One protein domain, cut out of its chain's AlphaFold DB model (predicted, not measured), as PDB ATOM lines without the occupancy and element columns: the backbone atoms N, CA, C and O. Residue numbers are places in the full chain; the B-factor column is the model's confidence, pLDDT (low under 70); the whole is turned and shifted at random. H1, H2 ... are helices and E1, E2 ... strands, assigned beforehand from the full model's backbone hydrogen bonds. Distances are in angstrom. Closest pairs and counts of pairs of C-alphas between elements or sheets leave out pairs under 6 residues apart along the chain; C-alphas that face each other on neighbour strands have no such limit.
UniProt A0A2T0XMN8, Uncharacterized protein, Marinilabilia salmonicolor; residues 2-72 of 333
ATOM      1  N   PRO A   2      40.494  83.246 121.394       58.06
ATOM      2  CA  PRO A   2      40.722  82.682 120.065       58.06
ATOM      3  C   PRO A   2      41.838  81.631 120.127       58.06
ATOM      4  O   PRO A   2      42.862  81.867 120.766       58.06
ATOM      5  N   LYS A   3      41.599  80.468 119.514       75.50
ATOM      6  CA  LYS A   3      42.590  79.396 119.361       75.50
ATOM      7  C   LYS A   3      43.643  79.792 118.325       75.50
ATOM      8  O   LYS A   3      43.349  80.578 117.425       75.50
ATOM      9  N   ASN A   4      44.852  79.247 118.453       75.69
ATOM     10  CA  ASN A   4      45.867  79.382 117.415       75.69
ATOM     11  C   ASN A   4      45.510  78.483 116.220       75.69
ATOM     12  O   ASN A   4      45.412  77.272 116.364       75.69
ATOM     13  N   ASN A   5      45.352  79.062 115.033       78.38
ATOM     14  CA  ASN A   5      44.998  78.303 113.829       78.38
ATOM     15  C   ASN A   5      46.218  77.704 113.106       78.38
ATOM     16  O   ASN A   5      46.076  77.173 112.005       78.38
ATOM     17  N   TYR A   6      47.417  77.804 113.685       80.88
ATOM     18  CA  TYR A   6      48.611  77.192 113.116       80.88
ATOM     19  C   TYR A   6      48.526  75.665 113.176       80.88
ATOM     20  O   TYR A   6      48.103  75.109 114.188       80.88
ATOM     21  N   VAL A   7      48.937  74.999 112.095       84.75
ATOM     22  CA  VAL A   7      48.956  73.535 111.987       84.75
ATOM     23  C   VAL A   7      50.391  73.070 111.760       84.75
ATOM     24  O   VAL A   7      51.095  73.611 110.905       84.75
ATOM     25  N   ILE A   8      50.831  72.058 112.506       84.38
ATOM     26  CA  ILE A   8      52.104  71.364 112.270       84.38
ATOM     27  C   ILE A   8      51.869  69.886 111.977       84.38
ATOM     28  O   ILE A   8      50.902  69.304 112.459       84.38
ATOM     29  N   SER A   9      52.784  69.268 111.226       82.69
ATOM     30  CA  SER A   9      52.770  67.819 111.035       82.69
ATOM     31  C   SER A   9      53.025  67.082 112.352       82.69
ATOM     32  O   SER A   9      53.699  67.600 113.251       82.69
ATOM     33  N   ARG A  10      52.555  65.836 112.433       82.44
ATOM     34  CA  ARG A  10      52.796  64.943 113.576       82.44
ATOM     35  C   ARG A  10      54.286  64.768 113.884       82.44
ATOM     36  O   ARG A  10      54.696  64.939 115.025       82.44
ATOM     37  N   GLU A  11      55.111  64.553 112.859       76.25
ATOM     38  CA  GLU A  11      56.573  64.443 112.999       76.25
ATOM     39  C   GLU A  11      57.189  65.698 113.637       76.25
ATOM     40  O   GLU A  11      58.088  65.621 114.472       76.25
ATOM     41  N   LYS A  12      56.696  66.885 113.259       76.81
ATOM     42  CA  LYS A  12      57.181  68.152 113.810       76.81
ATOM     43  C   LYS A  12      56.732  68.339 115.262       76.81
ATOM     44  O   LYS A  12      57.519  68.854 116.054       76.81
ATOM     45  N   ALA A  13      55.521  67.901 115.611       78.62
ATOM     46  CA  ALA A  13      55.034  67.897 116.990       78.62
ATOM     47  C   ALA A  13      55.886  66.979 117.885       78.62
ATOM     48  O   ALA A  13      56.362  67.417 118.927       78.62
ATOM     49  N   GLU A  14      56.195  65.764 117.423       75.12
ATOM     50  CA  GLU A  14      57.068  64.819 118.140       75.12
ATOM     51  C   GLU A  14      58.477  65.388 118.367       75.12
ATOM     52  O   GLU A  14      59.056  65.239 119.445       75.12
ATOM     53  N   VAL A  15      59.029  66.096 117.374       69.12
ATOM     54  CA  VAL A  15      60.313  66.800 117.515       69.12
ATOM     55  C   VAL A  15      60.230  67.910 118.565       69.12
ATOM     56  O   VAL A  15      61.173  68.080 119.339       69.12
ATOM     57  N   PHE A  16      59.135  68.674 118.603       74.06
ATOM     58  CA  PHE A  16      58.948  69.738 119.591       74.06
ATOM     59  C   PHE A  16      58.854  69.178 121.008       74.06
ATOM     60  O   PHE A  16      59.584  69.651 121.883       74.06
ATOM     61  N   ASP A  17      58.071  68.119 121.204       68.94
ATOM     62  CA  ASP A  17      57.955  67.431 122.490       68.94
ATOM     63  C   ASP A  17      59.305  66.854 122.940       68.94
ATOM     64  O   ASP A  17      59.735  67.084 124.073       68.94
ATOM     65  N   ALA A  18      60.042  66.196 122.038       60.94
ATOM     66  CA  ALA A  18      61.371  65.654 122.331       60.94
ATOM     67  C   ALA A  18      62.403  66.739 122.697       60.94
ATOM     68  O   ALA A  18      63.343  66.479 123.452       60.94
ATOM     69  N   MET A  19      62.243  67.954 122.166       59.59
ATOM     70  CA  MET A  19      63.099  69.104 122.474       59.59
ATOM     71  C   MET A  19      62.612  69.921 123.681       59.59
ATOM     72  O   MET A  19      63.299  70.866 124.076       59.59
ATOM     73  N   GLY A  20      61.453  69.589 124.261       61.81
ATOM     74  CA  GLY A  20      60.811  70.392 125.303       61.81
ATOM     75  C   GLY A  20      60.420  71.792 124.818       61.81
ATOM     76  O   GLY A  20      60.423  72.742 125.603       61.81
ATOM     77  N   ILE A  21      60.150  71.943 123.518       67.19
ATOM     78  CA  ILE A  21      59.715  73.201 122.914       67.19
ATOM     79  C   ILE A  21      58.191  73.283 123.064       67.19
ATOM     80  O   ILE A  21      57.487  72.466 122.474       67.19
ATOM     81  N   PRO A  22      57.658  74.261 123.817       72.81
ATOM     82  CA  PRO A  22      56.219  74.408 123.977       72.81
ATOM     83  C   PRO A  22      55.559  74.772 122.642       72.81
ATOM     84  O   PRO A  22      55.977  75.722 121.976       72.81
ATOM     85  N   TYR A  23      54.498  74.047 122.283       80.50
ATOM     86  CA  TYR A  23      53.652  74.332 121.125       80.50
ATOM     87  C   TYR A  23      52.170  74.309 121.500       80.50
ATOM     88  O   TYR A  23      51.706  73.367 122.143       80.50
ATOM     89  N   GLU A  24      51.448  75.348 121.086       85.44
ATOM     90  CA  GLU A  24      49.996  75.474 121.208       85.44
ATOM     91  C   GLU A  24      49.414  75.748 119.815       85.44
ATOM     92  O   GLU A  24      49.742  76.762 119.196       85.44
ATOM     93  N   GLY A  25      48.570  74.847 119.318       87.25
ATOM     94  CA  GLY A  25      48.037  74.881 117.956       87.25
ATOM     95  C   GLY A  25      47.561  73.508 117.491       87.25
ATOM     96  O   GLY A  25      47.567  72.538 118.251       87.25
ATOM     97  N   TYR A  26      47.152  73.406 116.233       91.06
ATOM     98  CA  TYR A  26      46.706  72.149 115.642       91.06
ATOM     99  C   TYR A  26      47.889  71.243 115.286       91.06
ATOM    100  O   TYR A  26      48.929  71.702 114.801       91.06
ATOM    101  N   VAL A  27      47.718  69.946 115.516       89.44
ATOM    102  CA  VAL A  27      48.613  68.882 115.060       89.44
ATOM    103  C   VAL A  27      47.839  68.067 114.036       89.44
ATOM    104  O   VAL A  27      46.781  67.527 114.356       89.44
ATOM    105  N   ASP A  28      48.361  68.035 112.815       86.44
ATOM    106  CA  ASP A  28      47.726  67.444 111.639       86.44
ATOM    107  C   ASP A  28      47.247  66.008 111.903       86.44
ATOM    108  O   ASP A  28      48.011  65.162 112.380       86.44
ATOM    109  N   GLY A  29      45.961  65.763 111.649       83.69
ATOM    110  CA  GLY A  29      45.287  64.487 111.883       83.69
ATOM    111  C   GLY A  29      45.151  64.055 113.345       83.69
ATOM    112  O   GLY A  29      44.712  62.934 113.597       83.69
ATOM    113  N   VAL A  30      45.506  64.897 114.318       87.19
ATOM    114  CA  VAL A  30      45.511  64.539 115.748       87.19
ATOM    115  C   VAL A  30      44.543  65.400 116.557       87.19
ATOM    116  O   VAL A  30      43.812  64.868 117.390       87.19
ATOM    117  N   GLY A  31      44.506  66.711 116.317       88.06
ATOM    118  CA  GLY A  31      43.626  67.636 117.038       88.06
ATOM    119  C   GLY A  31      44.327  68.911 117.490       88.06
ATOM    120  O   GLY A  31      45.324  69.327 116.902       88.06
ATOM    121  N   TYR A  32      43.800  69.558 118.529       90.56
ATOM    122  CA  TYR A  32      44.351  70.812 119.052       90.56
ATOM    123  C   TYR A  32      45.185  70.567 120.306       90.56
ATOM    124  O   TYR A  32      44.664  70.111 121.325       90.56
ATOM    125  N   GLN A  33      46.463  70.923 120.260       89.38
ATOM    126  CA  GLN A  33      47.345  70.900 121.417       89.38
ATOM    127  C   GLN A  33      47.254  72.222 122.182       89.38
ATOM    128  O   GLN A  33      47.547  73.291 121.651       89.38
ATOM    129  N   SER A  34      46.888  72.137 123.458       86.62
ATOM    130  CA  SER A  34      46.974  73.232 124.429       86.62
ATOM    131  C   SER A  34      48.116  73.008 125.415       86.62
ATOM    132  O   SER A  34      48.473  71.870 125.706       86.62
ATOM    133  N   LEU A  35      48.686  74.087 125.955       80.06
ATOM    134  CA  LEU A  35      49.735  74.006 126.968       80.06
ATOM    135  C   LEU A  35      49.161  74.290 128.352       80.06
ATOM    136  O   LEU A  35      48.631  75.368 128.611       80.06
ATOM    137  N   HIS A  36      49.301  73.332 129.261       73.88
ATOM    138  CA  HIS A  36      48.886  73.481 130.648       73.88
ATOM    139  C   HIS A  36      50.084  73.891 131.493       73.88
ATOM    140  O   HIS A  36      51.069  73.159 131.592       73.88
ATOM    141  N   ALA A  37      50.000  75.068 132.111       64.69
ATOM    142  CA  ALA A  37      50.984  75.502 133.090       64.69
ATOM    143  C   ALA A  37      50.753  74.757 134.410       64.69
ATOM    144  O   ALA A  37      49.749  74.974 135.088       64.69
ATOM    145  N   PHE A  38      51.708  73.922 134.804       58.38
ATOM    146  CA  PHE A  38      51.763  73.369 136.148       58.38
ATOM    147  C   PHE A  38      52.747  74.183 136.986       58.38
ATOM    148  O   PHE A  38      53.927  74.327 136.649       58.38
ATOM    149  N   ALA A  39      52.264  74.696 138.117       48.53
ATOM    150  CA  ALA A  39      53.106  75.257 139.163       48.53
ATOM    151  C   ALA A  39      53.790  74.115 139.933       48.53
ATOM    152  O   ALA A  39      53.464  73.835 141.082       48.53
ATOM    153  N   LEU A  40      54.723  73.407 139.296       44.47
ATOM    154  CA  LEU A  40      55.636  72.541 140.032       44.47
ATOM    155  C   LEU A  40      56.713  73.434 140.650       44.47
ATOM    156  O   LEU A  40      57.385  74.183 139.947       44.47
ATOM    157  N   GLY A  41      56.843  73.378 141.979       41.31
ATOM    158  CA  GLY A  41      57.711  74.220 142.815       41.31
ATOM    159  C   GLY A  41      59.224  74.081 142.585       41.31
ATOM    160  O   GLY A  41      60.010  74.306 143.501       41.31
ATOM    161  N   SER A  42      59.660  73.704 141.386       42.59
ATOM    162  CA  SER A  42      61.062  73.616 140.987       42.59
ATOM    163  C   SER A  42      61.512  74.950 140.395       42.59
ATOM    164  O   SER A  42      61.568  75.151 139.184       42.59
ATOM    165  N   CYS A  43      61.817  75.901 141.271       44.56
ATOM    166  CA  CYS A  43      62.361  77.189 140.868       44.56
ATOM    167  C   CYS A  43      63.826  76.993 140.438       44.56
ATOM    168  O   CYS A  43      64.703  76.740 141.261       44.56
ATOM    169  N   TYR A  44      64.085  77.079 139.129       43.47
ATOM    170  CA  TYR A  44      65.415  76.865 138.537       43.47
ATOM    171  C   TYR A  44      66.457  77.906 138.969       43.47
ATOM    172  O   TYR A  44      67.658  77.682 138.818       43.47
ATOM    173  N   PHE A  45      66.021  79.022 139.556       45.78
ATOM    174  CA  PHE A  45      66.904  80.034 140.111       45.78
ATOM    175  C   PHE A  45      66.683  80.163 141.618       45.78
ATOM    176  O   PHE A  45      65.902  80.992 142.083       45.78
ATOM    177  N   GLN A  46      67.417  79.360 142.390       40.06
ATOM    178  CA  GLN A  46      67.349  79.337 143.859       40.06
ATOM    179  C   GLN A  46      67.600  80.703 144.533       40.06
ATOM    180  O   GLN A  46      67.239  80.871 145.690       40.06
ATOM    181  N   ASN A  47      68.157  81.689 143.815       45.47
ATOM    182  CA  ASN A  47      68.494  83.011 144.357       45.47
ATOM    183  C   ASN A  47      67.659  84.178 143.805       45.47
ATOM    184  O   ASN A  47      67.957  85.322 144.139       45.47
ATOM    185  N   SER A  48      66.660  83.945 142.946       45.44
ATOM    186  CA  SER A  48      65.923  85.058 142.326       45.44
ATOM    187  C   SER A  48      64.398  84.971 142.406       45.44
ATOM    188  O   SER A  48      63.736  85.832 141.846       45.44
ATOM    189  N   ASN A  49      63.817  84.025 143.157       45.09
ATOM    190  CA  ASN A  49      62.356  83.858 143.308       45.09
ATOM    191  C   ASN A  49      61.590  83.666 141.978       45.09
ATOM    192  O   ASN A  49      60.365  83.753 141.957       45.09
ATOM    193  N   TYR A  50      62.284  83.382 140.871       45.28
ATOM    194  CA  TYR A  50      61.656  83.132 139.577       45.28
ATOM    195  C   TYR A  50      61.510  81.629 139.355       45.28
ATOM    196  O   TYR A  50      62.496  80.889 139.286       45.28
ATOM    197  N   CYS A  51      60.266  81.189 139.212       49.44
ATOM    198  CA  CYS A  51      59.930  79.827 138.826       49.44
ATOM    199  C   CYS A  51      59.414  79.900 137.383       49.44
ATOM    200  O   CYS A  51      58.456  80.616 137.094       49.44
ATOM    201  N   ILE A  52      60.102  79.221 136.462       49.97
ATOM    202  CA  ILE A  52      59.603  79.067 135.095       49.97
ATOM    203  C   ILE A  52      58.480  78.030 135.185       49.97
ATOM    204  O   ILE A  52      58.731  76.949 135.724       49.97
ATOM    205  N   PRO A  53      57.257  78.336 134.725       54.91
ATOM    206  CA  PRO A  53      56.185  77.350 134.718       54.91
ATOM    207  C   PRO A  53      56.597  76.150 133.865       54.91
ATOM    208  O   PRO A  53      57.179  76.298 132.787       54.91
ATOM    209  N   HIS A  54      56.283  74.955 134.346       61.84
ATOM    210  CA  HIS A  54      56.385  73.767 133.520       61.84
ATOM    211  C   HIS A  54      55.144  73.708 132.628       61.84
ATOM    212  O   HIS A  54      54.026  73.729 133.145       61.84
ATOM    213  N   PHE A  55      55.325  73.644 131.310       71.19
ATOM    214  CA  PHE A  55      54.220  73.446 130.376       71.19
ATOM    215  C   PHE A  55      54.096  71.974 130.039       71.19
ATOM    216  O   PHE A  55      55.061  71.354 129.601       71.19
ATOM    217  N   GLN A  56      52.905  71.425 130.233       73.00
ATOM    218  CA  GLN A  56      52.565  70.097 129.760       73.00
ATOM    219  C   GLN A  56      51.643  70.228 128.543       73.00
ATOM    220  O   GLN A  56      50.607  70.891 128.655       73.00
ATOM    221  N   PRO A  57      51.993  69.634 127.392       79.69
ATOM    222  CA  PRO A  57      51.081  69.570 126.264       79.69
ATOM    223  C   PRO A  57      49.892  68.670 126.615       79.69
ATOM    224  O   PRO A  57      50.050  67.583 127.173       79.69
ATOM    225  N   VAL A  58      48.691  69.143 126.301       83.62
ATOM    226  CA  VAL A  58      47.432  68.409 126.417       83.62
ATOM    227  C   VAL A  58      46.738  68.492 125.070       83.62
ATOM    228  O   VAL A  58      46.422  69.584 124.596       83.62
ATOM    229  N   ILE A  59      46.523  67.335 124.452       86.12
ATOM    230  CA  ILE A  59      45.869  67.226 123.151       86.12
ATOM    231  C   ILE A  59      44.367  67.046 123.361       86.12
ATOM    232  O   ILE A  59      43.927  66.105 124.019       86.12
ATOM    233  N   ASN A  60      43.581  67.935 122.758       87.25
ATOM    234  CA  ASN A  60      42.165  67.717 122.522       87.25
ATOM    235  C   ASN A  60      41.993  67.015 121.168       87.25
ATOM    236  O   ASN A  60      42.100  67.650 120.118       87.25
ATOM    237  N   ALA A  61      41.729  65.711 121.231       86.94
ATOM    238  CA  ALA A  61      41.484  64.844 120.082       86.94
ATOM    239  C   ALA A  61      39.983  64.604 119.832       86.94
ATOM    240  O   ALA A  61      39.611  63.556 119.303       86.94
ATOM    241  N   SER A  62      39.101  65.532 120.239       83.25
ATOM    242  CA  SER A  62      37.683  65.422 119.885       83.25
ATOM    243  C   SER A  62      37.520  65.383 118.359       83.25
ATOM    244  O   SER A  62      38.346  65.972 117.647       83.25
ATOM    245  N   PRO A  63      36.468  64.728 117.832       79.44
ATOM    246  CA  PRO A  63      36.230  64.656 116.391       79.44
ATOM    247  C   PRO A  63      36.273  66.031 115.711       79.44
ATOM    248  O   PRO A  63      36.876  66.188 114.651       79.44
ATOM    249  N   GLU A  64      35.715  67.059 116.358       81.38
ATOM    250  CA  GLU A  64      35.703  68.426 115.838       81.38
ATOM    251  C   GLU A  64      37.106  69.029 115.722       81.38
ATOM    252  O   GLU A  64      37.426  69.658 114.713       81.38
ATOM    253  N   GLU A  65      37.960  68.858 116.735       85.44
ATOM    254  CA  GLU A  65      39.320  69.405 116.696       85.44
ATOM    255  C   GLU A  65      40.224  68.625 115.743       85.44
ATOM    256  O   GLU A  65      41.061  69.223 115.062       85.44
ATOM    257  N   LYS A  66      40.027  67.309 115.644       83.56
ATOM    258  CA  LYS A  66      40.751  66.455 114.700       83.56
ATOM    259  C   LYS A  66      40.466  66.861 113.256       83.56
ATOM    260  O   LYS A  66      41.394  67.012 112.469       83.56
ATOM    261  N   ILE A  67      39.214  67.153 112.928       81.50
ATOM    262  CA  ILE A  67      38.830  67.615 111.588       81.50
ATOM    263  C   ILE A  67      39.414  68.971 111.257       81.50
ATOM    264  O   ILE A  67      39.964  69.161 110.173       81.50
ATOM    265  N   LYS A  68      39.358  69.905 112.207       83.31
ATOM    266  CA  LYS A  68      39.991  71.215 112.030       83.31
ATOM    267  C   LYS A  68      41.489  71.092 111.777       83.31
ATOM    268  O   LYS A  68      42.035  71.880 111.008       83.31
ATOM    269  N   SER A  69      42.138  70.094 112.381       84.88
ATOM    270  CA  SER A  69      43.562  69.834 112.163       84.88
ATOM    271  C   SER A  69      43.888  69.308 110.763       84.88
ATOM    272  O   SER A  69      44.948  69.646 110.249       84.88
ATOM    273  N   LEU A  70      42.971  68.559 110.138       83.31
ATOM    274  CA  LEU A  70      43.146  67.988 108.796       83.31
ATOM    275  C   LEU A  70      42.971  69.017 107.672       83.31
ATOM    276  O   LEU A  70      43.431  68.790 106.561       83.31
ATOM    277  N   ARG A  71      42.305  70.150 107.948       81.00
ATOM    278  CA  ARG A  71      42.028  71.213 106.961       81.00
ATOM    279  C   ARG A  71      41.349  70.714 105.675       81.00
ATOM    280  O   ARG A  71      41.616  71.263 104.612       81.00
ATOM    281  N   ILE A  72      40.453  69.735 105.811       82.06
ATOM    282  CA  ILE A  72      39.707  69.133 104.697       82.06
ATOM    283  C   ILE A  72      39.034  70.222 103.861       82.06
ATOM    284  O   ILE A  72      38.279  71.044 104.397       82.06
TER     285      ILE A  72
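What this domain is: This is residues 2 to 72 of the 333 residues of an uncharacterized protein of Marinilabilia salmonicolor (UniProt A0A2T0XMN8). What shape? A narrow antiparallel meander of successive neighbours, E1 E2 E3, has H1 alongside, H2 at one end and loop 39 to 53 at the other. How large? The printed part has 71 residues, mixed helices and strands. It is loose, radius of gyration of the C-alphas 14.6 A, spanning 51 by 23 by 16 A.

Where its parts are: What comes first? H1, residues 10 to 19, begins at C-alpha (52.796, 64.943, 113.576). What follows? E1 is 25 to 27, E2 31 to 38 over 21.5 A, E3 54 to 60, and H2 63 to 70, ending at C-alpha (43.146, 67.988, 108.796).

How they stand to each other: How do strands pair? Hairpin E2 and E3 has N 34 and O 58 within hydrogen-bond range, 2.8 A. And helices? H1 and H2, apart, are on the sheet; the closest C-alphas of H2 and E2 are Lys 66 and Gly 31, 3.9 A. In both, every O i to N i+4 pair is within hydrogen-bond range.

The domain as a whole: Any cut? The printed part has no cut. Low confidence? Residues 37 to 54, including the long link, have pLDDT under 70.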